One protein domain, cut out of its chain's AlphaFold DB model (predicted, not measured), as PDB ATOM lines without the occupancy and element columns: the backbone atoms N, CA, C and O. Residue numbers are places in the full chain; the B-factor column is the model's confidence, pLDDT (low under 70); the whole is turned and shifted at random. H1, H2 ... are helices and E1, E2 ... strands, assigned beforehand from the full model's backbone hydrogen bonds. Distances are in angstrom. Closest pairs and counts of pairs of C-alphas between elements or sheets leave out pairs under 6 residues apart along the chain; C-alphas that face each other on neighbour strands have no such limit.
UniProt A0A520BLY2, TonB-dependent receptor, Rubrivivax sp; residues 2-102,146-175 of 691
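AT A GLANCE: This is residues 2 to 102 and 146 to 175 of the 691 residues of the protein "TonB-dependent receptor" of Rubrivivax sp (UniProt A0A520BLY2). This body has little regular structure: it is mostly long loops, residues 10 to 21, 40 to 69 and 74 to 102, with a small antiparallel sheet, order E1 - E3 - E2, along one side and the short helix H3 among the loops. Beyond one end of the sheet the last residue of H4, Thr 164, meets H2 at about a right angle, as in a T, and H1 lies at the body's other end. The 131 printed residues, mixed helices and strands, run H1 E1 H2 H3 E2 H4 E3, with only 39 in named elements. It is compact, radius of gyration of the C-alphas 14.7 A, spanning 49 by 34 by 27 A.

IN THESE COORDINATES: H1 is residues 6 to 9, from C-alpha 6 at (-26.848, 15.021, 1.615). E1 is 22 to 24, H2 27 to 39, 18.4 A long, H3 70 to 73, E2 146 to 148, H4 158 to 164, and E3 171 to 175, 14.2 A long, ending at C-alpha 175 (-39.676, 6.661, -7.249).

HOW THE PARTS SIT: Inner strand E3 has N 24 and O 171 at 2.8 A towards E1, and N 146 and O 174 at 2.9 A towards E2. H2, with residues 32 to 37 alone, touches H4, about perpendicular at 82 degrees; the closest C-alphas, Leu 33 and Thr 164, are 5.1 A apart. H1 and H3 touch no helix. O i to N i+4 pairs are within hydrogen-bond range throughout H2 and in 2 of 3 in H4; H1 and H3 are too short for one.

THE WHOLE: The farthest C-alphas, Gln 2 and Ala 39, are 49.6 A apart. Residues 103 to 145 are not printed; C-alphas 102 and 146 are 20.5 A apart. Links H1 to E1 and H2 to H3 are long. pLDDT is under 70 at 57 to 63, 74 to 77 and 84 to 85.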
ATOM      1  N   GLN A   2     -25.536  13.205  14.749       77.38
ATOM      2  CA  GLN A   2     -25.384  14.391  13.904       77.38
ATOM      3  C   GLN A   2     -25.839  14.060  12.480       77.38
ATOM      4  O   GLN A   2     -25.216  13.233  11.820       77.38
ATOM      5  N   GLU A   3     -26.899  14.710  12.012       76.56
ATOM      6  CA  GLU A   3     -27.335  14.590  10.623       76.56
ATOM      7  C   GLU A   3     -26.509  15.506   9.717       76.56
ATOM      8  O   GLU A   3     -26.249  16.676  10.021       76.56
ATOM      9  N   TYR A   4     -26.086  14.969   8.577       85.19
ATOM     10  CA  TYR A   4     -25.387  15.715   7.546       85.19
ATOM     11  C   TYR A   4     -26.273  15.796   6.309       85.19
ATOM     12  O   TYR A   4     -26.656  14.777   5.747       85.19
ATOM     13  N   SER A   5     -26.578  17.016   5.867       85.44
ATOM     14  CA  SER A   5     -27.418  17.234   4.688       85.44
ATOM     15  C   SER A   5     -26.739  16.700   3.421       85.44
ATOM     16  O   SER A   5     -25.746  17.265   2.943       85.44
ATOM     17  N   LEU A   6     -27.299  15.620   2.867       87.62
ATOM     18  CA  LEU A   6     -26.848  15.021   1.615       87.62
ATOM     19  C   LEU A   6     -26.938  16.012   0.441       87.62
ATOM     20  O   LEU A   6     -25.925  16.187  -0.237       87.62
ATOM     21  N   PRO A   7     -28.059  16.733   0.222       86.00
ATOM     22  CA  PRO A   7     -28.198  17.629  -0.927       86.00
ATOM     23  C   PRO A   7     -27.186  18.775  -0.964       86.00
ATOM     24  O   PRO A   7     -26.860  19.263  -2.042       86.00
ATOM     25  N   THR A   8     -26.691  19.220   0.195       85.88
ATOM     26  CA  THR A   8     -25.762  20.359   0.274       85.88
ATOM     27  C   THR A   8     -24.295  19.942   0.279       85.88
ATOM     28  O   THR A   8     -23.455  20.705  -0.190       85.88
ATOM     29  N   ARG A   9     -23.960  18.751   0.796       89.19
ATOM     30  CA  ARG A   9     -22.564  18.281   0.886       89.19
ATOM     31  C   ARG A   9     -22.189  17.283  -0.196       89.19
ATOM     32  O   ARG A   9     -21.111  17.393  -0.772       89.19
ATOM     33  N   LEU A  10     -23.088  16.347  -0.491       89.44
ATOM     34  CA  LEU A  10     -22.918  15.312  -1.511       89.44
ATOM     35  C   LEU A  10     -24.053  15.366  -2.555       89.44
ATOM     36  O   LEU A  10     -24.677  14.339  -2.830       89.44
ATOM     37  N   PRO A  11     -24.348  16.536  -3.162       85.75
ATOM     38  CA  PRO A  11     -25.410  16.642  -4.155       85.75
ATOM     39  C   PRO A  11     -25.339  15.590  -5.282       85.75
ATOM     40  O   PRO A  11     -26.382  15.017  -5.615       85.75
ATOM     41  N   PRO A  12     -24.156  15.266  -5.852       82.12
ATOM     42  CA  PRO A  12     -24.020  14.239  -6.890       82.12
ATOM     43  C   PRO A  12     -24.396  12.826  -6.431       82.12
ATOM     44  O   PRO A  12     -24.675  11.973  -7.263       82.12
ATOM     45  N   GLN A  13     -24.449  12.582  -5.119       86.25
ATOM     46  CA  GLN A  13     -24.897  11.313  -4.548       86.25
ATOM     47  C   GLN A  13     -26.405  11.288  -4.282       86.25
ATOM     48  O   GLN A  13     -26.908  10.294  -3.778       86.25
ATOM     49  N   THR A  14     -27.163  12.340  -4.616       86.44
ATOM     50  CA  THR A  14     -28.635  12.264  -4.636       86.44
ATOM     51  C   THR A  14     -29.119  11.456  -5.842       86.44
ATOM     52  O   THR A  14     -28.498  11.444  -6.904       86.44
ATOM     53  N   SER A  15     -30.265  10.788  -5.714       84.44
ATOM     54  CA  SER A  15     -30.817  10.012  -6.827       84.44
ATOM     55  C   SER A  15     -31.518  10.915  -7.838       84.44
ATOM     56  O   SER A  15     -32.284  11.799  -7.463       84.44
ATOM     57  N   SER A  16     -31.343  10.640  -9.131       84.12
ATOM     58  CA  SER A  16     -32.183  11.218 -10.191       84.12
ATOM     59  C   SER A  16     -33.544  10.521 -10.323       84.12
ATOM     60  O   SER A  16     -34.363  10.936 -11.138       84.12
ATOM     61  N   ASN A  17     -33.814   9.468  -9.544       88.06
ATOM     62  CA  ASN A  17     -35.141   8.865  -9.440       88.06
ATOM     63  C   ASN A  17     -35.929   9.615  -8.366       88.06
ATOM     64  O   ASN A  17     -35.750   9.375  -7.172       88.06
ATOM     65  N   SER A  18     -36.776  10.538  -8.795       88.31
ATOM     66  CA  SER A  18     -37.575  11.400  -7.927       88.31
ATOM     67  C   SER A  18     -39.062  11.064  -8.031       88.31
ATOM     68  O   SER A  18     -39.479  10.213  -8.815       88.31
ATOM     69  N   PHE A  19     -39.873  11.694  -7.193       89.12
ATOM     70  CA  PHE A  19     -41.308  11.761  -7.426       89.12
ATOM     71  C   PHE A  19     -41.724  13.229  -7.281       89.12
ATOM     72  O   PHE A  19     -41.444  13.814  -6.237       89.12
ATOM     73  N   PRO A  20     -42.363  13.857  -8.271       91.00
ATOM     74  CA  PRO A  20     -42.757  13.313  -9.571       91.00
ATOM     75  C   PRO A  20     -41.579  12.918 -10.473       91.00
ATOM     76  O   PRO A  20     -40.434  13.255 -10.182       91.00
ATOM     77  N   ALA A  21     -41.862  12.180 -11.543       93.06
ATOM     78  CA  ALA A  21     -40.880  11.592 -12.445       93.06
ATOM     79  C   ALA A  21     -40.011  12.632 -13.159       93.06
ATOM     80  O   ALA A  21     -40.501  13.638 -13.674       93.06
ATOM     81  N   ASN A  22     -38.724  12.318 -13.275       91.38
ATOM     82  CA  ASN A  22     -37.840  12.974 -14.228       91.38
ATOM     83  C   ASN A  22     -37.982  12.304 -15.600       91.38
ATOM     84  O   ASN A  22     -38.017  11.076 -15.685       91.38
ATOM     85  N   VAL A  23     -37.998  13.104 -16.663       92.50
ATOM     86  CA  VAL A  23     -38.144  12.673 -18.058       92.50
ATOM     87  C   VAL A  23     -36.878  13.034 -18.827       92.50
ATOM     88  O   VAL A  23     -36.475  14.195 -18.847       92.50
ATOM     89  N   ASP A  24     -36.242  12.047 -19.450       88.12
ATOM     90  CA  ASP A  24     -35.078  12.221 -20.316       88.12
ATOM     91  C   ASP A  24     -35.572  12.404 -21.764       88.12
ATOM     92  O   ASP A  24     -35.952  11.448 -22.438       88.12
ATOM     93  N   LEU A  25     -35.617  13.649 -22.249       89.50
ATOM     94  CA  LEU A  25     -36.173  13.954 -23.573       89.50
ATOM     95  C   LEU A  25     -35.245  13.484 -24.707       89.50
ATOM     96  O   LEU A  25     -34.034  13.362 -24.521       89.50
ATOM     97  N   THR A  26     -35.763  13.332 -25.931       87.06
ATOM     98  CA  THR A  26     -35.006  13.313 -27.209       87.06
ATOM     99  C   THR A  26     -34.829  14.723 -27.783       87.06
ATOM    100  O   THR A  26     -35.482  15.661 -27.322       87.06
ATOM    101  N   SER A  27     -33.860  14.938 -28.687       84.75
ATOM    102  CA  SER A  27     -33.521  16.308 -29.120       84.75
ATOM    103  C   SER A  27     -34.730  16.967 -29.784       84.75
ATOM    104  O   SER A  27     -35.013  18.136 -29.536       84.75
ATOM    105  N   ALA A  28     -35.503  16.167 -30.521       89.12
ATOM    106  CA  ALA A  28     -36.789  16.551 -31.082       89.12
ATOM    107  C   ALA A  28     -37.832  16.885 -30.000       89.12
ATOM    108  O   ALA A  28     -38.502  17.906 -30.100       89.12
ATOM    109  N   GLN A  29     -37.941  16.080 -28.936       92.81
ATOM    110  CA  GLN A  29     -38.872  16.355 -27.834       92.81
ATOM    111  C   GLN A  29     -38.522  17.645 -27.076       92.81
ATOM    112  O   GLN A  29     -39.418  18.408 -26.728       92.81
ATOM    113  N   LEU A  30     -37.233  17.926 -26.848       91.25
ATOM    114  CA  LEU A  30     -36.803  19.183 -26.226       91.25
ATOM    115  C   LEU A  30     -37.098  20.390 -27.129       91.25
ATOM    116  O   LEU A  30     -37.540  21.427 -26.638       91.25
ATOM    117  N   ALA A  31     -36.887  20.257 -28.442       91.12
ATOM    118  CA  ALA A  31     -37.242  21.296 -29.403       91.12
ATOM    119  C   ALA A  31     -38.758  21.561 -29.416       91.12
ATOM    120  O   ALA A  31     -39.165  22.719 -29.372       91.12
ATOM    121  N   ALA A  32     -39.581  20.507 -29.391       92.69
ATOM    122  CA  ALA A  32     -41.037  20.616 -29.311       92.69
ATOM    123  C   ALA A  32     -41.492  21.326 -28.024       92.69
ATOM    124  O   ALA A  32     -42.277  22.271 -28.092       92.69
ATOM    125  N   LEU A  33     -40.928  20.948 -26.871       94.31
ATOM    126  CA  LEU A  33     -41.201  21.604 -25.589       94.31
ATOM    127  C   LEU A  33     -40.849  23.099 -25.633       94.31
ATOM    128  O   LEU A  33     -41.642  23.939 -25.216       94.31
ATOM    129  N   ASN A  34     -39.677  23.449 -26.164       93.56
ATOM    130  CA  ASN A  34     -39.245  24.843 -26.252       93.56
ATOM    131  C   ASN A  34     -40.080  25.660 -27.245       93.56
ATOM    132  O   ASN A  34     -40.407  26.807 -26.948       93.56
ATOM    133  N   ALA A  35     -40.479  25.074 -28.376       93.31
ATOM    134  CA  ALA A  35     -41.394  25.709 -29.320       93.31
ATOM    135  C   ALA A  35     -42.767  25.974 -28.683       93.31
ATOM    136  O   ALA A  35     -43.302  27.074 -28.821       93.31
ATOM    137  N   PHE A  36     -43.299  25.011 -27.919       92.81
ATOM    138  CA  PHE A  36     -44.552  25.187 -27.185       92.81
ATOM    139  C   PHE A  36     -44.468  26.360 -26.201       92.81
ATOM    140  O   PHE A  36     -45.358  27.210 -26.190       92.81
ATOM    141  N   VAL A  37     -43.404  26.434 -25.393       92.19
ATOM    142  CA  VAL A  37     -43.258  27.496 -24.383       92.19
ATOM    143  C   VAL A  37     -43.115  28.876 -25.026       92.19
ATOM    144  O   VAL A  37     -43.713  29.833 -24.541       92.19
ATOM    145  N   LEU A  38     -42.382  28.985 -26.139       92.62
ATOM    146  CA  LEU A  38     -42.252  30.243 -26.879       92.62
ATOM    147  C   LEU A  38     -43.586  30.707 -27.477       92.62
ATOM    148  O   LEU A  38     -43.884  31.898 -27.443       92.62
ATOM    149  N   ALA A  39     -44.400  29.778 -27.985       93.12
ATOM    150  CA  ALA A  39     -45.736  30.083 -28.494       93.12
ATOM    151  C   ALA A  39     -46.748  30.408 -27.376       93.12
ATOM    152  O   ALA A  39     -47.746  31.078 -27.627       93.12
ATOM    153  N   ASN A  40     -46.494  29.954 -26.142       91.44
ATOM    154  CA  ASN A  40     -47.409  30.071 -25.004       91.44
ATOM    155  C   ASN A  40     -46.705  30.672 -23.770       91.44
ATOM    156  O   ASN A  40     -46.551  29.985 -22.758       91.44
ATOM    157  N   PRO A  41     -46.311  31.960 -23.780       85.75
ATOM    158  CA  PRO A  41     -45.511  32.569 -22.705       85.75
ATOM    159  C   PRO A  41     -46.204  32.602 -21.325       85.75
ATOM    160  O   PRO A  41     -45.543  32.757 -20.289       85.75
ATOM    161  N   GLY A  42     -47.534  32.444 -21.298       83.94
ATOM    162  CA  GLY A  42     -48.352  32.321 -20.087       83.94
ATOM    163  C   GLY A  42     -48.419  30.909 -19.489       83.94
ATOM    164  O   GLY A  42     -49.042  30.735 -18.446       83.94
ATOM    165  N   THR A  43     -47.798  29.900 -20.114       84.88
ATOM    166  CA  THR A  43     -47.793  28.528 -19.585       84.88
ATOM    167  C   THR A  43     -47.112  28.443 -18.217       84.88
ATOM    168  O   THR A  43     -46.119  29.125 -17.946       84.88
ATOM    169  N   ALA A  44     -47.613  27.547 -17.364       80.38
ATOM    170  CA  ALA A  44     -46.974  27.204 -16.096       80.38
ATOM    171  C   ALA A  44     -45.681  26.381 -16.288       80.38
ATOM    172  O   ALA A  44     -44.855  26.298 -15.377       80.38
ATOM    173  N   LEU A  45     -45.467  25.796 -17.473       83.81
ATOM    174  CA  LEU A  45     -44.283  24.997 -17.803       83.81
ATOM    175  C   LEU A  45     -43.094  25.867 -18.228       83.81
ATOM    176  O   LEU A  45     -42.649  25.823 -19.374       83.81
ATOM    177  N   LYS A  46     -42.554  26.649 -17.291       85.50
ATOM    178  CA  LYS A  46     -41.370  27.481 -17.538       85.50
ATOM    179  C   LYS A  46     -40.077  26.745 -17.191       85.50
ATOM    180  O   LYS A  46     -39.877  26.277 -16.067       85.50
ATOM    181  N   GLY A  47     -39.188  26.662 -18.171       87.50
ATOM    182  CA  GLY A  47     -37.790  26.296 -18.013       87.50
ATOM    183  C   GLY A  47     -36.975  27.406 -17.352       87.50
ATOM    184  O   GLY A  47     -37.495  28.441 -16.939       87.50
ATOM    185  N   SER A  48     -35.684  27.160 -17.205       86.38
ATOM    186  CA  SER A  48     -34.758  27.995 -16.443       86.38
ATOM    187  C   SER A  48     -34.145  29.162 -17.224       86.38
ATOM    188  O   SER A  48     -33.438  29.972 -16.620       86.38
ATOM    189  N   ASN A  49     -34.376  29.269 -18.536       88.44
ATOM    190  CA  ASN A  49     -33.946  30.429 -19.320       88.44
ATOM    191  C   ASN A  49     -34.880  31.633 -19.106       88.44
ATOM    192  O   ASN A  49     -36.053  31.479 -18.776       88.44
ATOM    193  N   ALA A  50     -34.380  32.844 -19.376       87.31
ATOM    194  CA  ALA A  50     -35.130  34.092 -19.194       87.31
ATOM    195  C   ALA A  50     -36.429  34.167 -20.022       87.31
ATOM    196  O   ALA A  50     -37.427  34.712 -19.563       87.31
ATOM    197  N   ASN A  51     -36.441  33.577 -21.221       89.06
ATOM    198  CA  ASN A  51     -37.627  33.480 -22.079       89.06
ATOM    199  C   ASN A  51     -38.544  32.288 -21.728       89.06
ATOM    200  O   ASN A  51     -39.449  31.965 -22.491       89.06
ATOM    201  N   GLY A  52     -38.288  31.592 -20.616       87.12
ATOM    202  CA  GLY A  52     -39.044  30.420 -20.177       87.12
ATOM    203  C   GLY A  52     -38.685  29.114 -20.887       87.12
ATOM    204  O   GLY A  52     -39.226  28.077 -20.517       87.12
ATOM    205  N   THR A  53     -37.774  29.106 -21.865       90.88
ATOM    206  CA  THR A  53     -37.333  27.850 -22.498       90.88
ATOM    207  C   THR A  53     -36.540  26.966 -21.529       90.88
ATOM    208  O   THR A  53     -35.885  27.437 -20.594       90.88
ATOM    209  N   TRP A  54     -36.615  25.660 -21.749       89.56
ATOM    210  CA  TRP A  54     -35.939  24.625 -20.982       89.56
ATOM    211  C   TRP A  54     -34.520  24.430 -21.500       89.56
ATOM    212  O   TRP A  54     -34.300  24.147 -22.683       89.56
ATOM    213  N   ASN A  55     -33.558  24.552 -20.587       84.75
ATOM    214  CA  ASN A  55     -32.147  24.311 -20.853       84.75
ATOM    215  C   ASN A  55     -31.599  23.294 -19.846       84.75
ATOM    216  O   ASN A  55     -30.996  23.671 -18.839       84.75
ATOM    217  N   PRO A  56     -31.821  21.994 -20.095       77.56
ATOM    218  CA  PRO A  56     -31.378  20.936 -19.193       77.56
ATOM    219  C   PRO A  56     -29.850  20.758 -19.156       77.56
ATOM    220  O   PRO A  56     -29.352  20.021 -18.305       77.56
ATOM    221  N   GLY A  57     -29.095  21.439 -20.032       64.56
ATOM    222  CA  GLY A  57     -27.634  21.458 -19.990       64.56
ATOM    223  C   GLY A  57     -27.128  22.136 -18.715       64.56
ATOM    224  O   GLY A  57     -27.442  23.296 -18.443       64.56
ATOM    225  N   GLY A  58     -26.351  21.411 -17.910       53.16
ATOM    226  CA  GLY A  58     -25.818  21.908 -16.643       53.16
ATOM    227  C   GLY A  58     -24.501  21.242 -16.258       53.16
ATOM    228  O   GLY A  58     -24.108  20.237 -16.844       53.16
ATOM    229  N   VAL A  59     -23.848  21.799 -15.232       46.91
ATOM    230  CA  VAL A  59     -22.440  21.550 -14.848       46.91
ATOM    231  C   VAL A  59     -22.098  20.071 -14.566       46.91
ATOM    232  O   VAL A  59     -20.929  19.717 -14.583       46.91
ATOM    233  N   ASN A  60     -23.099  19.200 -14.365       49.16
ATOM    234  CA  ASN A  60     -22.937  17.765 -14.072       49.16
ATOM    235  C   ASN A  60     -23.983  16.851 -14.762       49.16
ATOM    236  O   ASN A  60     -24.194  15.721 -14.327       49.16
ATOM    237  N   SER A  61     -24.683  17.317 -15.806       52.59
ATOM    238  CA  SER A  61     -25.641  16.489 -16.559       52.59
ATOM    239  C   SER A  61     -25.554  16.772 -18.054       52.59
ATOM    240  O   SER A  61     -25.932  17.848 -18.512       52.59
ATOM    241  N   PHE A  62     -25.145  15.752 -18.809       52.34
ATOM    242  CA  PHE A  62     -25.257  15.702 -20.272       52.34
ATOM    243  C   PHE A  62     -26.660  15.264 -20.732       52.34
ATOM    244  O   PHE A  62     -26.959  15.250 -21.925       52.34
ATOM    245  N   SER A  63     -27.541  14.900 -19.793       62.16
ATOM    246  CA  SER A  63     -28.892  14.429 -20.092       62.16
ATOM    247  C   SER A  63     -29.869  15.590 -20.284       62.16
ATOM    248  O   SER A  63     -29.881  16.545 -19.506       62.16
ATOM    249  N   ARG A  64     -30.730  15.494 -21.308       83.62
ATOM    250  CA  ARG A  64     -31.812  16.452 -21.607       83.62
ATOM    251  C   ARG A  64     -33.017  16.211 -20.682       83.62
ATOM    252  O   ARG A  64     -34.145  16.028 -21.135       83.62
ATOM    253  N   ARG A  65     -32.725  16.144 -19.379       87.62
ATOM    254  CA  ARG A  65     -33.634  15.762 -18.298       87.62
ATOM    255  C   ARG A  65     -34.472  16.939 -17.827       87.62
ATOM    256  O   ARG A  65     -33.926  17.983 -17.489       87.62
ATOM    257  N   VAL A  66     -35.780  16.736 -17.734       90.19
ATOM    258  CA  VAL A  66     -36.741  17.714 -17.212       90.19
ATOM    259  C   VAL A  66     -37.678  17.061 -16.198       90.19
ATOM    260  O   VAL A  66     -37.887  15.851 -16.229       90.19
ATOM    261  N   ASN A  67     -38.274  17.847 -15.306       91.12
ATOM    262  CA  ASN A  67     -39.358  17.400 -14.435       91.12
ATOM    263  C   ASN A  67     -40.555  18.342 -14.572       91.12
ATOM    264  O   ASN A  67     -40.505  19.500 -14.155       91.12
ATOM    265  N   PHE A  68     -41.647  17.843 -15.150       90.50
ATOM    266  CA  PHE A  68     -42.859  18.639 -15.370       90.50
ATOM    267  C   PHE A  68     -43.567  19.018 -14.061       90.50
ATOM    268  O   PHE A  68     -44.295  20.005 -14.017       90.50
ATOM    269  N   GLY A  69     -43.297  18.288 -12.976       86.31
ATOM    270  CA  GLY A  69     -43.771  18.568 -11.625       86.31
ATOM    271  C   GLY A  69     -42.741  19.260 -10.726       86.31
ATOM    272  O   GLY A  69     -42.909  19.213  -9.505       86.31
ATOM    273  N   LYS A  70     -41.686  19.897 -11.272       82.88
ATOM    274  CA  LYS A  70     -40.537  20.412 -10.491       82.88
ATOM    275  C   LYS A  70     -40.890  21.348  -9.331       82.88
ATOM    276  O   LYS A  70     -40.177  21.378  -8.334       82.88
ATOM    277  N   ALA A  71     -42.011  22.067  -9.414       79.69
ATOM    278  CA  ALA A  71     -42.496  22.917  -8.324       79.69
ATOM    279  C   ALA A  71     -42.784  22.126  -7.029       79.69
ATOM    280  O   ALA A  71     -42.589  22.636  -5.928       79.69
ATOM    281  N   SER A  72     -43.188  20.857  -7.154       79.44
ATOM    282  CA  SER A  72     -43.499  19.971  -6.022       79.44
ATOM    283  C   SER A  72     -42.270  19.319  -5.375       79.44
ATOM    284  O   SER A  72     -42.389  18.672  -4.335       79.44
ATOM    285  N   CYS A  73     -41.082  19.522  -5.954       80.00
ATOM    286  CA  CYS A  73     -39.805  19.077  -5.391       80.00
ATOM    287  C   CYS A  73     -39.287  20.017  -4.292       80.00
ATOM    288  O   CYS A  73     -38.179  19.841  -3.802       80.00
ATOM    289  N   THR A  74     -40.066  21.033  -3.920       68.00
ATOM    290  CA  THR A  74     -39.774  21.988  -2.846       68.00
ATOM    291  C   THR A  74     -40.980  22.221  -1.958       68.00
ATOM    292  O   THR A  74     -42.112  21.964  -2.358       68.00
ATOM    293  N   GLY A  75     -40.738  22.735  -0.749       61.84
ATOM    294  CA  GLY A  75     -41.805  23.202   0.141       61.84
ATOM    295  C   GLY A  75     -42.505  22.100   0.940       61.84
ATOM    296  O   GLY A  75     -43.680  22.232   1.252       61.84
ATOM    297  N   GLY A  76     -41.821  20.990   1.244       62.59
ATOM    298  CA  GLY A  76     -42.330  19.941   2.144       62.59
ATOM    299  C   GLY A  76     -43.367  18.983   1.540       62.59
ATOM    300  O   GLY A  76     -43.638  17.938   2.124       62.59
ATOM    301  N   ILE A  77     -43.893  19.263   0.340       65.31
ATOM    302  CA  ILE A  77     -44.847  18.388  -0.375       65.31
ATOM    303  C   ILE A  77     -44.203  17.030  -0.713       65.31
ATOM    304  O   ILE A  77     -44.845  15.969  -0.660       65.31
ATOM    305  N   ASN A  78     -42.907  17.047  -1.023       72.56
ATOM    306  CA  ASN A  78     -42.070  15.863  -1.038       72.56
ATOM    307  C   ASN A  78     -40.746  16.138  -0.311       72.56
ATOM    308  O   ASN A  78     -39.817  16.616  -0.949       72.56
ATOM    309  N   PRO A  79     -40.644  15.846   0.999       74.50
ATOM    310  CA  PRO A  79     -39.512  16.291   1.818       74.50
ATOM    311  C   PRO A  79     -38.176  15.679   1.386       74.50
ATOM    312  O   PRO A  79     -37.129  16.272   1.619       74.50
ATOM    313  N   ASN A  80     -38.214  14.529   0.707       84.69
ATOM    314  CA  ASN A  80     -37.022  13.862   0.200       84.69
ATOM    315  C   ASN A  80     -36.714  14.221  -1.257       84.69
ATOM    316  O   ASN A  80     -35.648  13.866  -1.741       84.69
ATOM    317  N   SER A  81     -37.614  14.891  -1.982       84.25
ATOM    318  CA  SER A  81     -37.265  15.475  -3.278       84.25
ATOM    319  C   SER A  81     -36.758  16.890  -3.066       84.25
ATOM    320  O   SER A  81     -37.307  17.634  -2.265       84.25
ATOM    321  N   VAL A  82     -35.698  17.247  -3.781       82.12
ATOM    322  CA  VAL A  82     -35.012  18.532  -3.646       82.12
ATOM    323  C   VAL A  82     -34.776  19.160  -5.019       82.12
ATOM    324  O   VAL A  82     -34.685  18.449  -6.029       82.12
ATOM    325  N   GLN A  83     -34.666  20.496  -5.047       74.06
ATOM    326  CA  GLN A  83     -34.232  21.262  -6.227       74.06
ATOM    327  C   GLN A  83     -32.899  20.734  -6.764       74.06
ATOM    328  O   GLN A  83     -32.147  20.073  -6.037       74.06
ATOM    329  N   PRO A  84     -32.574  21.034  -8.028       64.75
ATOM    330  CA  PRO A  84     -31.404  20.470  -8.659       64.75
ATOM    331  C   PRO A  84     -30.104  21.063  -8.135       64.75
ATOM    332  O   PRO A  84     -29.551  22.017  -8.672       64.75
ATOM    333  N   LEU A  85     -29.598  20.421  -7.089       68.56
ATOM    334  CA  LEU A  85     -28.206  20.494  -6.668       68.56
ATOM    335  C   LEU A  85     -27.425  19.259  -7.147       68.56
ATOM    336  O   LEU A  85     -26.209  19.327  -7.247       68.56
ATOM    337  N   GLY A  86     -28.108  18.155  -7.487       77.12
ATOM    338  CA  GLY A  86     -27.504  16.862  -7.832       77.12
ATOM    339  C   GLY A  86     -27.851  16.315  -9.221       77.12
ATOM    340  O   GLY A  86     -28.098  17.069 -10.161       77.12
ATOM    341  N   LEU A  87     -27.904  14.983  -9.352       77.94
ATOM    342  CA  LEU A  87     -28.112  14.283 -10.635       77.94
ATOM    343  C   LEU A  87     -29.477  14.524 -11.295       77.94
ATOM    344  O   LEU A  87     -29.686  14.114 -12.439       77.94
ATOM    345  N   GLY A  88     -30.419  15.175 -10.611       79.31
ATOM    346  CA  GLY A  88     -31.627  15.697 -11.247       79.31
ATOM    347  C   GLY A  88     -31.322  16.675 -12.387       79.31
ATOM    348  O   GLY A  88     -32.072  16.705 -13.359       79.31
ATOM    349  N   GLY A  89     -30.198  17.404 -12.312       79.94
ATOM    350  CA  GLY A  89     -29.814  18.430 -13.288       79.94
ATOM    351  C   GLY A  89     -30.730  19.655 -13.238       79.94
ATOM    352  O   GLY A  89     -31.830  19.572 -12.720       79.94
ATOM    353  N   ARG A  90     -30.302  20.799 -13.784       82.25
ATOM    354  CA  ARG A  90     -30.938  22.131 -13.606       82.25
ATOM    355  C   ARG A  90     -32.463  22.194 -13.806       82.25
ATOM    356  O   ARG A  90     -33.112  23.071 -13.249       82.25
ATOM    357  N   GLU A  91     -33.021  21.297 -14.607       87.44
ATOM    358  CA  GLU A  91     -34.446  21.257 -14.947       87.44
ATOM    359  C   GLU A  91     -35.197  20.053 -14.353       87.44
ATOM    360  O   GLU A  91     -36.403  19.914 -14.565       87.44
ATOM    361  N   GLY A  92     -34.506  19.172 -13.631       87.25
ATOM    362  CA  GLY A  92     -35.072  17.993 -12.987       87.25
ATOM    363  C   GLY A  92     -35.023  18.068 -11.461       87.25
ATOM    364  O   GLY A  92     -34.542  19.030 -10.869       87.25
ATOM    365  N   CYS A  93     -35.515  17.016 -10.811       88.06
ATOM    366  CA  CYS A  93     -35.489  16.894  -9.355       88.06
ATOM    367  C   CYS A  93     -34.490  15.842  -8.889       88.06
ATOM    368  O   CYS A  93     -34.347  14.787  -9.509       88.06
ATOM    369  N   SER A  94     -33.845  16.104  -7.759       88.00
ATOM    370  CA  SER A  94     -33.015  15.133  -7.048       88.00
ATOM    371  C   SER A  94     -33.798  14.514  -5.887       88.00
ATOM    372  O   SER A  94     -34.777  15.094  -5.419       88.00
ATOM    373  N   TYR A  95     -33.394  13.332  -5.423       88.25
ATOM    374  CA  TYR A  95     -34.009  12.644  -4.288       88.25
ATOM    375  C   TYR A  95     -32.965  12.249  -3.234       88.25
ATOM    376  O   TYR A  95     -32.005  11.533  -3.536       88.25
ATOM    377  N   ASP A  96     -33.184  12.680  -1.994       88.81
ATOM    378  CA  ASP A  96     -32.477  12.238  -0.796       88.81
ATOM    379  C   ASP A  96     -33.051  10.895  -0.317       88.81
ATOM    380  O   ASP A  96     -34.080  10.795   0.364       88.81
ATOM    381  N   TYR A  97     -32.391   9.817  -0.737       86.50
ATOM    382  CA  TYR A  97     -32.793   8.462  -0.378       86.50
ATOM    383  C   TYR A  97     -32.346   8.058   1.025       86.50
ATOM    384  O   TYR A  97     -32.935   7.135   1.591       86.50
ATOM    385  N   VAL A  98     -31.369   8.750   1.609       85.06
ATOM    386  CA  VAL A  98     -30.836   8.442   2.940       85.06
ATOM    387  C   VAL A  98     -31.831   8.876   4.003       85.06
ATOM    388  O   VAL A  98     -32.136   8.084   4.888       85.06
ATOM    389  N   ALA A  99     -32.457  10.045   3.831       82.62
ATOM    390  CA  ALA A  99     -33.542  10.521   4.694       82.62
ATOM    391  C   ALA A  99     -34.731   9.539   4.786       82.62
ATOM    392  O   ALA A  99     -35.513   9.562   5.731       82.62
ATOM    393  N   GLY A 100     -34.900   8.668   3.783       77.69
ATOM    394  CA  GLY A 100     -35.952   7.651   3.751       77.69
ATOM    395  C   GLY A 100     -35.523   6.258   4.220       77.69
ATOM    396  O   GLY A 100     -36.362   5.358   4.204       77.69
ATOM    397  N   SER A 101     -34.256   6.056   4.584       83.25
ATOM    398  CA  SER A 101     -33.671   4.736   4.848       83.25
ATOM    399  C   SER A 101     -33.363   4.541   6.329       83.25
ATOM    400  O   SER A 101     -33.080   5.494   7.049       83.25
ATOM    401  N   GLU A 102     -33.449   3.303   6.799       87.06
ATOM    402  CA  GLU A 102     -33.135   2.968   8.185       87.06
ATOM    403  C   GLU A 102     -31.618   2.925   8.427       87.06
ATOM    404  O   GLU A 102     -30.840   2.426   7.609       87.06
ATOM    405  N   ALA A 146     -38.141   3.069 -10.358       91.88
ATOM    406  CA  ALA A 146     -38.515   2.478 -11.636       91.88
ATOM    407  C   ALA A 146     -38.051   3.382 -12.777       91.88
ATOM    408  O   ALA A 146     -38.058   4.612 -12.661       91.88
ATOM    409  N   ARG A 147     -37.640   2.761 -13.881       88.88
ATOM    410  CA  ARG A 147     -37.204   3.446 -15.096       88.88
ATOM    411  C   ARG A 147     -37.805   2.746 -16.302       88.88
ATOM    412  O   ARG A 147     -37.656   1.536 -16.436       88.88
ATOM    413  N   PHE A 148     -38.424   3.523 -17.176       90.44
ATOM    414  CA  PHE A 148     -39.034   3.047 -18.408       90.44
ATOM    415  C   PHE A 148     -38.457   3.833 -19.576       90.44
ATOM    416  O   PHE A 148     -38.330   5.052 -19.508       90.44
ATOM    417  N   ARG A 149     -38.078   3.122 -20.638       87.62
ATOM    418  CA  ARG A 149     -37.549   3.725 -21.866       87.62
ATOM    419  C   ARG A 149     -38.684   3.930 -22.866       87.62
ATOM    420  O   ARG A 149     -39.751   3.337 -22.735       87.62
ATOM    421  N   THR A 150     -38.419   4.684 -23.929       87.31
ATOM    422  CA  THR A 150     -39.376   4.892 -25.032       87.31
ATOM    423  C   THR A 150     -39.890   3.581 -25.639       87.31
ATOM    424  O   THR A 150     -41.052   3.511 -26.028       87.31
ATOM    425  N   ALA A 151     -39.071   2.521 -25.648       87.06
ATOM    426  CA  ALA A 151     -39.455   1.179 -26.097       87.06
ATOM    427  C   ALA A 151     -40.614   0.556 -25.294       87.06
ATOM    428  O   ALA A 151     -41.333  -0.286 -25.822       87.06
ATOM    429  N   SER A 152     -40.841   0.988 -24.049       88.94
ATOM    430  CA  SER A 152     -42.002   0.565 -23.261       88.94
ATOM    431  C   SER A 152     -43.315   1.135 -23.808       88.94
ATOM    432  O   SER A 152     -44.375   0.658 -23.427       88.94
ATOM    433  N   GLY A 153     -43.296   2.145 -24.684       93.75
ATOM    434  CA  GLY A 153     -44.506   2.719 -25.286       93.75
ATOM    435  C   GLY A 153     -45.353   3.578 -24.339       93.75
ATOM    436  O   GLY A 153     -46.482   3.921 -24.675       93.75
ATOM    437  N   ILE A 154     -44.835   3.929 -23.158       95.88
ATOM    438  CA  ILE A 154     -45.534   4.783 -22.189       95.88
ATOM    439  C   ILE A 154     -45.397   6.251 -22.609       95.88
ATOM    440  O   ILE A 154     -44.288   6.748 -22.822       95.88
ATOM    441  N   THR A 155     -46.529   6.945 -22.710       95.50
ATOM    442  CA  THR A 155     -46.622   8.362 -23.082       95.50
ATOM    443  C   THR A 155     -46.917   9.242 -21.866       95.50
ATOM    444  O   THR A 155     -47.247   8.760 -20.780       95.50
ATOM    445  N   LEU A 156     -46.788  10.561 -22.035       94.81
ATOM    446  CA  LEU A 156     -47.268  11.509 -21.030       94.81
ATOM    447  C   LEU A 156     -48.806  11.441 -20.928       94.81
ATOM    448  O   LEU A 156     -49.471  11.234 -21.940       94.81
ATOM    449  N   PRO A 157     -49.408  11.670 -19.750       93.00
ATOM    450  CA  PRO A 157     -50.852  11.843 -19.615       93.00
ATOM    451  C   PRO A 157     -51.386  12.936 -20.549       93.00
ATOM    452  O   PRO A 157     -50.712  13.948 -20.748       93.00
ATOM    453  N   ALA A 158     -52.612  12.782 -21.061       92.69
ATOM    454  CA  ALA A 158     -53.212  13.720 -22.022       92.69
ATOM    455  C   ALA A 158     -53.110  15.213 -21.621       92.69
ATOM    456  O   ALA A 158     -52.737  16.017 -22.477       92.69
ATOM    457  N   PRO A 159     -53.319  15.607 -20.342       90.94
ATOM    458  CA  PRO A 159     -53.113  16.993 -19.923       90.94
ATOM    459  C   PRO A 159     -51.684  17.497 -20.142       90.94
ATOM    460  O   PRO A 159     -51.506  18.629 -20.572       90.94
ATOM    461  N   LEU A 160     -50.666  16.663 -19.895       91.69
ATOM    462  CA  LEU A 160     -49.264  17.018 -20.128       91.69
ATOM    463  C   LEU A 160     -48.914  17.024 -21.617       91.69
ATOM    464  O   LEU A 160     -48.135  17.876 -22.033       91.69
ATOM    465  N   GLN A 161     -49.501  16.147 -22.437       93.50
ATOM    466  CA  GLN A 161     -49.303  16.204 -23.893       93.50
ATOM    467  C   GLN A 161     -49.795  17.543 -24.462       93.50
ATOM    468  O   GLN A 161     -49.074  18.189 -25.223       93.50
ATOM    469  N   ALA A 162     -50.974  18.002 -24.022       91.62
ATOM    470  CA  ALA A 162     -51.585  19.254 -24.470       91.62
ATOM    471  C   ALA A 162     -50.728  20.498 -24.179       91.62
ATOM    472  O   ALA A 162     -50.791  21.471 -24.928       91.62
ATOM    473  N   VAL A 163     -49.909  20.463 -23.120       90.06
ATOM    474  CA  VAL A 163     -49.057  21.593 -22.708       90.06
ATOM    475  C   VAL A 163     -47.562  21.394 -22.983       90.06
ATOM    476  O   VAL A 163     -46.751  22.235 -22.612       90.06
ATOM    477  N   THR A 164     -47.159  20.285 -23.600       91.75
ATOM    478  CA  THR A 164     -45.748  20.031 -23.955       91.75
ATOM    479  C   THR A 164     -45.542  19.818 -25.449       91.75
ATOM    480  O   THR A 164     -44.418  19.949 -25.926       91.75
ATOM    481  N   GLY A 165     -46.596  19.450 -26.187       88.81
ATOM    482  CA  GLY A 165     -46.496  19.002 -27.577       88.81
ATOM    483  C   GLY A 165     -45.833  17.626 -27.735       88.81
ATOM    484  O   GLY A 165     -45.603  17.182 -28.857       88.81
ATOM    485  N   ILE A 166     -45.518  16.934 -26.633       93.62
ATOM    486  CA  ILE A 166     -44.887  15.612 -26.646       93.62
ATOM    487  C   ILE A 166     -45.986  14.550 -26.568       93.62
ATOM    488  O   ILE A 166     -46.515  14.273 -25.496       93.62
ATOM    489  N   THR A 167     -46.318  13.947 -27.707       92.69
ATOM    490  CA  THR A 167     -47.369  12.915 -27.823       92.69
ATOM    491  C   THR A 167     -46.816  11.489 -27.902       92.69
ATOM    492  O   THR A 167     -47.519  10.526 -27.601       92.69
ATOM    493  N   GLY A 168     -45.546  11.344 -28.289       92.62
ATOM    494  CA  GLY A 168     -44.856  10.057 -28.365       92.62
ATOM    495  C   GLY A 168     -44.410   9.516 -27.004       92.62
ATOM    496  O   GLY A 168     -44.478  10.198 -25.980       92.62
ATOM    497  N   ALA A 169     -43.913   8.277 -27.006       94.88
ATOM    498  CA  ALA A 169     -43.368   7.648 -25.809       94.88
ATOM    499  C   ALA A 169     -42.156   8.421 -25.262       94.88
ATOM    500  O   ALA A 169     -41.380   9.018 -26.018       94.88
ATOM    501  N   VAL A 170     -41.976   8.390 -23.943       93.62
ATOM    502  CA  VAL A 170     -40.907   9.113 -23.240       93.62
ATOM    503  C   VAL A 170     -40.025   8.161 -22.435       93.62
ATOM    504  O   VAL A 170     -40.490   7.131 -21.953       93.62
ATOM    505  N   ASP A 171     -38.743   8.502 -22.288       91.12
ATOM    506  CA  ASP A 171     -37.872   7.885 -21.283       91.12
ATOM    507  C   ASP A 171     -38.055   8.638 -19.969       91.12
ATOM    508  O   ASP A 171     -37.940   9.864 -19.922       91.12
ATOM    509  N   PHE A 172     -38.380   7.925 -18.899       92.19
ATOM    510  CA  PHE A 172     -38.583   8.535 -17.598       92.19
ATOM    511  C   PHE A 172     -38.178   7.603 -16.469       92.19
ATOM    512  O   PHE A 172     -38.150   6.374 -16.576       92.19
ATOM    513  N   ARG A 173     -37.871   8.229 -15.340       91.12
ATOM    514  CA  ARG A 173     -37.439   7.563 -14.123       91.12
ATOM    515  C   ARG A 173     -38.116   8.198 -12.926       91.12
ATOM    516  O   ARG A 173     -38.239   9.422 -12.840       91.12
ATOM    517  N   PHE A 174     -38.555   7.369 -11.996       92.62
ATOM    518  CA  PHE A 174     -39.272   7.845 -10.829       92.62
ATOM    519  C   PHE A 174     -39.106   6.922  -9.632       92.62
ATOM    520  O   PHE A 174     -38.527   5.836  -9.703       92.62
ATOM    521  N   ARG A 175     -39.613   7.394  -8.502       91.62
ATOM    522  CA  ARG A 175     -39.676   6.661  -7.249       91.62
ATOM    523  C   ARG A 175     -41.111   6.298  -6.935       91.62
ATOM    524  O   ARG A 175     -41.990   7.155  -7.020       91.62
TER     525      ARG A 175